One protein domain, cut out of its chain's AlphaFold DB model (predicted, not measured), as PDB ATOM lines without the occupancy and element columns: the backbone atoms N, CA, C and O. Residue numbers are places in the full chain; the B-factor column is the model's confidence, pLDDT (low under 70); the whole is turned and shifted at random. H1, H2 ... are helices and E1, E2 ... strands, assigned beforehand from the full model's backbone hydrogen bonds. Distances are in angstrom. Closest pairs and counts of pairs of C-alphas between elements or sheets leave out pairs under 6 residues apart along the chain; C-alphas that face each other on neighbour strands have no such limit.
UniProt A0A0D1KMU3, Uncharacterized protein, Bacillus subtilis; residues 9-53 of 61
ATOM      1  N   ASN A   9     107.278  99.578  74.726       74.31
ATOM      2  CA  ASN A   9     106.946 100.440  73.611       74.31
ATOM      3  C   ASN A   9     107.340 101.875  73.970       74.31
ATOM      4  O   ASN A   9     107.260 102.322  75.112       74.31
ATOM      5  N   SER A  10     107.762 102.616  72.965       71.75
ATOM      6  CA  SER A  10     108.195 103.999  73.063       71.75
ATOM      7  C   SER A  10     107.166 104.906  73.779       71.75
ATOM      8  O   SER A  10     107.554 105.780  74.555       71.75
ATOM      9  N   ALA A  11     105.864 104.647  73.606       74.12
ATOM     10  CA  ALA A  11     104.783 105.339  74.314       74.12
ATOM     11  C   ALA A  11     104.708 104.998  75.817       74.12
ATOM     12  O   ALA A  11     104.593 105.906  76.641       74.12
ATOM     13  N   ASP A  12     104.809 103.716  76.180       76.94
ATOM     14  CA  ASP A  12     104.851 103.267  77.578       76.94
ATOM     15  C   ASP A  12     106.100 103.778  78.288       76.94
ATOM     16  O   ASP A  12     106.022 104.260  79.414       76.94
ATOM     17  N   LEU A  13     107.241 103.768  77.603       77.19
ATOM     18  CA  LEU A  13     108.492 104.283  78.141       77.19
ATOM     19  C   LEU A  13     108.408 105.780  78.410       77.19
ATOM     20  O   LEU A  13     108.851 106.246  79.456       77.19
ATOM     21  N   LYS A  14     107.781 106.535  77.503       77.69
ATOM     22  CA  LYS A  14     107.514 107.956  77.723       77.69
ATOM     23  C   LYS A  14     106.661 108.173  78.969       77.69
ATOM     24  O   LYS A  14     107.012 109.022  79.782       77.69
ATOM     25  N   LYS A  15     105.571 107.414  79.128       78.88
ATOM     26  CA  LYS A  15     104.698 107.509  80.308       78.88
ATOM     27  C   LYS A  15     105.432 107.128  81.589       78.88
ATOM     28  O   LYS A  15     105.326 107.851  82.567       78.88
ATOM     29  N   ALA A  16     106.197 106.040  81.576       75.75
ATOM     30  CA  ALA A  16     106.961 105.580  82.728       75.75
ATOM     31  C   ALA A  16     107.987 106.629  83.168       75.75
ATOM     32  O   ALA A  16     108.003 107.003  84.335       75.75
ATOM     33  N   VAL A  17     108.766 107.181  82.229       76.25
ATOM     34  CA  VAL A  17     109.738 108.235  82.545       76.25
ATOM     35  C   VAL A  17     109.036 109.502  83.024       76.25
ATOM     36  O   VAL A  17     109.473 110.095  84.006       76.25
ATOM     37  N   GLN A  18     107.939 109.909  82.383       81.12
ATOM     38  CA  GLN A  18     107.177 111.082  82.806       81.12
ATOM     39  C   GLN A  18     106.574 110.896  84.205       81.12
ATOM     40  O   GLN A  18     106.568 111.844  84.980       81.12
ATOM     41  N   ASN A  19     106.124 109.691  84.551       77.62
ATOM     42  CA  ASN A  19     105.607 109.373  85.880       77.62
ATOM     43  C   ASN A  19     106.715 109.295  86.941       77.62
ATOM     44  O   ASN A  19     106.505 109.760  88.054       77.62
ATOM     45  N   GLU A  20     107.883 108.729  86.619       74.44
ATOM     46  CA  GLU A  20     109.000 108.621  87.571       74.44
ATOM     47  C   GLU A  20     109.717 109.953  87.800       74.44
ATOM     48  O   GLU A  20     110.127 110.245  88.918       74.44
ATOM     49  N   THR A  21     109.895 110.760  86.753       72.62
ATOM     50  CA  THR A  21     110.709 111.987  86.826       72.62
ATOM     51  C   THR A  21     109.894 113.275  86.793       72.62
ATOM     52  O   THR A  21     110.439 114.340  87.062       72.62
ATOM     53  N   GLY A  22     108.612 113.223  86.420       73.69
ATOM     54  CA  GLY A  22     107.791 114.415  86.177       73.69
ATOM     55  C   GLY A  22     108.184 115.195  84.913       73.69
ATOM     56  O   GLY A  22     107.567 116.210  84.595       73.69
ATOM     57  N   ILE A  23     109.199 114.742  84.165       75.81
ATOM     58  CA  ILE A  23     109.738 115.458  83.007       75.81
ATOM     59  C   ILE A  23     108.967 115.065  81.748       75.81
ATOM     60  O   ILE A  23     108.904 113.899  81.351       75.81
ATOM     61  N   GLN A  24     108.416 116.064  81.058       73.62
ATOM     62  CA  GLN A  24     107.739 115.847  79.786       73.62
ATOM     63  C   GLN A  24     108.760 115.700  78.648       73.62
ATOM     64  O   GLN A  24     109.362 116.669  78.183       73.62
ATOM     65  N   ILE A  25     108.936 114.476  78.150       73.69
ATOM     66  CA  ILE A  25     109.817 114.222  77.004       73.69
ATOM     67  C   ILE A  25     109.158 114.763  75.724       73.69
ATOM     68  O   ILE A  25     108.220 114.163  75.188       73.69
ATOM     69  N   LYS A  26     109.675 115.888  75.211       75.75
ATOM     70  CA  LYS A  26     109.272 116.463  73.913       75.75
ATOM     71  C   LYS A  26     109.821 115.662  72.730       75.75
ATOM     72  O   LYS A  26     109.086 115.392  71.787       75.75
ATOM     73  N   ASN A  27     111.090 115.244  72.792       80.19
ATOM     74  CA  ASN A  27     111.749 114.478  71.731       80.19
ATOM     75  C   ASN A  27     112.309 113.155  72.271       80.19
ATOM     76  O   ASN A  27     113.405 113.098  72.833       80.19
ATOM     77  N   MET A  28     111.538 112.083  72.089       75.44
ATOM     78  CA  MET A  28     111.910 110.741  72.536       75.44
ATOM     79  C   MET A  28     113.174 110.213  71.873       75.44
ATOM     80  O   MET A  28     113.918 109.499  72.530       75.44
ATOM     81  N   THR A  29     113.444 110.556  70.612       78.75
ATOM     82  CA  THR A  29     114.634 110.060  69.910       78.75
ATOM     83  C   THR A  29     115.906 110.622  70.534       78.75
ATOM     84  O   THR A  29     116.840 109.871  70.796       78.75
ATOM     85  N   VAL A  30     115.935 111.924  70.834       82.62
ATOM     86  CA  VAL A  30     117.091 112.559  71.491       82.62
ATOM     87  C   VAL A  30     117.249 112.048  72.919       82.62
ATOM     88  O   VAL A  30     118.355 111.698  73.326       82.62
ATOM     89  N   PHE A  31     116.144 111.952  73.663       81.62
ATOM     90  CA  PHE A  31     116.162 111.431  75.026       81.62
ATOM     91  C   PHE A  31     116.676 109.989  75.074       81.62
ATOM     92  O   PHE A  31     117.597 109.693  75.825       81.62
ATOM     93  N   MET A  32     116.144 109.113  74.219       78.19
ATOM     94  CA  MET A  32     116.582 107.723  74.123       78.19
ATOM     95  C   MET A  32     118.026 107.613  73.652       78.19
ATOM     96  O   MET A  32     118.764 106.811  74.202       78.19
ATOM     97  N   ASN A  33     118.474 108.437  72.704       82.75
ATOM     98  CA  ASN A  33     119.879 108.449  72.292       82.75
ATOM     99  C   ASN A  33     120.817 108.837  73.442       82.75
ATOM    100  O   ASN A  33     121.869 108.223  73.600       82.75
ATOM    101  N   HIS A  34     120.453 109.826  74.264       84.94
ATOM    102  CA  HIS A  34     121.230 110.157  75.461       84.94
ATOM    103  C   HIS A  34     121.160 109.061  76.523       84.94
ATOM    104  O   HIS A  34     122.180 108.740  77.132       84.94
ATOM    105  N   LEU A  35     119.984 108.462  76.715       80.12
ATOM    106  CA  LEU A  35     119.792 107.384  77.673       80.12
ATOM    107  C   LEU A  35     120.627 106.160  77.290       80.12
ATOM    108  O   LEU A  35     121.388 105.692  78.120       80.12
ATOM    109  N   MET A  36     120.582 105.719  76.031       80.62
ATOM    110  CA  MET A  36     121.374 104.594  75.515       80.62
ATOM    111  C   MET A  36     122.888 104.850  75.597       80.62
ATOM    112  O   MET A  36     123.658 103.919  75.800       80.62
ATOM    113  N   LYS A  37     123.333 106.111  75.479       82.75
ATOM    114  CA  LYS A  37     124.748 106.474  75.676       82.75
ATOM    115  C   LYS A  37     125.199 106.345  77.131       82.75
ATOM    116  O   LYS A  37     126.343 105.983  77.375       82.75
ATOM    117  N   ARG A  38     124.332 106.688  78.087       81.50
ATOM    118  CA  ARG A  38     124.641 106.626  79.525       81.50
ATOM    119  C   ARG A  38     124.396 105.232  80.112       81.50
ATOM    120  O   ARG A  38     125.111 104.821  81.014       81.50
ATOM    121  N   HIS A  39     123.407 104.531  79.573       77.25
ATOM    122  CA  HIS A  39     122.926 103.222  79.988       77.25
ATOM    123  C   HIS A  39     122.957 102.283  78.773       77.25
ATOM    124  O   HIS A  39     121.936 102.121  78.098       77.25
ATOM    125  N   PRO A  40     124.113 101.663  78.469       76.06
ATOM    126  CA  PRO A  40     124.256 100.752  77.328       76.06
ATOM    127  C   PRO A  40     123.418  99.467  77.465       76.06
ATOM    128  O   PRO A  40     123.251  98.723  76.501       76.06
ATOM    129  N   GLU A  41     122.864  99.222  78.654       77.06
ATOM    130  CA  GLU A  41     121.828  98.220  78.919       77.06
ATOM    131  C   GLU A  41     120.519  98.501  78.166       77.06
ATOM    132  O   GLU A  41     119.767  97.577  77.884       77.06
ATOM    133  N   VAL A  42     120.228  99.744  77.772       78.00
ATOM    134  CA  VAL A  42     119.064 100.053  76.932       78.00
ATOM    135  C   VAL A  42     119.421  99.800  75.469       78.00
ATOM    136  O   VAL A  42     120.249 100.497  74.885       78.00
ATOM    137  N   LYS A  43     118.748  98.836  74.842       77.31
ATOM    138  CA  LYS A  43     118.881  98.524  73.415       77.31
ATOM    139  C   LYS A  43     117.585  98.795  72.665       77.31
ATOM    140  O   LYS A  43     116.493  98.797  73.229       77.31
ATOM    141  N   LYS A  44     117.706  99.003  71.356       79.00
ATOM    142  CA  LYS A  44     116.582  99.264  70.451       79.00
ATOM    143  C   LYS A  44     116.536  98.196  69.350       79.00
ATOM    144  O   LYS A  44     117.111  98.418  68.286       79.00
ATOM    145  N   PRO A  45     115.897  97.039  69.595       74.69
ATOM    146  CA  PRO A  45     115.853  95.943  68.629       74.69
ATOM    147  C   PRO A  45     114.957  96.267  67.430       74.69
ATOM    148  O   PRO A  45     115.276  95.885  66.311       74.69
ATOM    149  N   TYR A  46     113.874  97.024  67.647       75.69
ATOM    150  CA  TYR A  46     112.928  97.429  66.608       75.69
ATOM    151  C   TYR A  46     112.596  98.921  66.675       75.69
ATOM    152  O   TYR A  46     112.755  99.603  67.695       75.69
ATOM    153  N   ARG A  47     112.114  99.474  65.556       70.81
ATOM    154  CA  ARG A  47     111.673 100.871  65.495       70.81
ATOM    155  C   ARG A  47     110.476 101.072  66.428       70.81
ATOM    156  O   ARG A  47     109.396 100.571  66.165       70.81
ATOM    157  N   GLY A  48     110.680 101.852  67.489       71.12
ATOM    158  CA  GLY A  48     109.636 102.149  68.476       71.12
ATOM    159  C   GLY A  48     109.603 101.192  69.670       71.12
ATOM    160  O   GLY A  48     108.787 101.400  70.562       71.12
ATOM    161  N   GLN A  49     110.504 100.211  69.740       76.88
ATOM    162  CA  GLN A  49     110.622  99.295  70.873       76.88
ATOM    163  C   GLN A  49     111.994  99.437  71.525       76.88
ATOM    164  O   GLN A  49     113.015  99.484  70.837       76.88
ATOM    165  N   TYR A  50     112.008  99.489  72.852       80.19
ATOM    166  CA  TYR A  50     113.225  99.529  73.652       80.19
ATOM    167  C   TYR A  50     113.245  98.328  74.592       80.19
ATOM    168  O   TYR A  50     112.220  97.963  75.157       80.19
ATOM    169  N   VAL A  51     114.402  97.704  74.762       77.50
ATOM    170  CA  VAL A  51     114.604  96.579  75.682       77.50
ATOM    171  C   VAL A  51     115.720  96.930  76.647       77.50
ATOM    172  O   VAL A  51     116.676  97.609  76.279       77.50
ATOM    173  N   LEU A  52     115.588  96.471  77.885       73.00
ATOM    174  CA  LEU A  52     116.666  96.515  78.859       73.00
ATOM    175  C   LEU A  52     117.385  95.170  78.805       73.00
ATOM    176  O   LEU A  52     116.868  94.161  79.272       73.00
ATOM    177  N   ASP A  53     118.581  95.167  78.235       64.56
ATOM    178  CA  ASP A  53     119.565  94.096  78.344       64.56
ATOM    179  C   ASP A  53     120.215  94.176  79.736       64.56
ATOM    180  O   ASP A  53     121.403  94.443  79.908       64.56
TER     181      ASP A  53
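What this domain is: This is residues 9 to 53 of the 61 residues of an uncharacterized protein of Bacillus subtilis (UniProt A0A0D1KMU3). Two helices of similar length stand steeply to each other, with the first residue of H2 near Lys 14 of H1, and a small two-stranded hairpin, E1 and E2, lies across the side between them, reaching from the first residues of H1 to the last part of H2. A short link of six residues loops from the end of H1 back to H2. The printed part has 45 residues, with two named helices and two named strands in the order H1, H2, E1, E2; the sheet E1 - E2 is antiparallel and the class is mixed, helices and strands. The whole is compact, with a radius of gyration of the C-alphas of 9.9 A, and spans 25 by 19 by 17 A.

Where its parts are: H1 is residues 10 to 21, 16.1 A long, and begins at C-alpha 10, (108.195, 103.999, 73.063). H2 is residues 28 to 38, 15.1 A long, and ends at C-alpha 38, (124.641, 106.626, 79.525). E1 is residues 42 to 46, 12.3 A long. E2 is residues 49 to 52, 10.4 A long, and ends at C-alpha 52, (116.666, 96.515, 78.859).

How they stand to each other: H1 and H2 are close but not clearly touching; their closest C-alphas, of Lys 14 and Met 28, are 7.3 A apart. They run the same way at a steep tilt of 67 degrees, only just short of about perpendicular. The closest C-alphas of H1 and E2 are those of Ser 10 and Gln 49, 5.7 A. Those of H2 and E1 are of Met 36 and Val 42, 5.3 A. H1 and E1 are apart, as are H2 and E2. E1 and E2 form a hairpin, antiparallel at 146 degrees, with N 43 and O 51 at 2.8 A and N 49 and O 46 at 3.1 A, within hydrogen-bond range. In H1 and H2 every O i to N i+4 pair is within hydrogen-bond range.

The domain as a whole: The two C-alphas farthest apart, of Gly 22 and Pro 45, are 26.7 A apart. The printed part has no cut and no long link; H2 to E1 and E1 to E2 are tight. The mean pLDDT of the printed part is 76.9, and residue 53 is the one under 70.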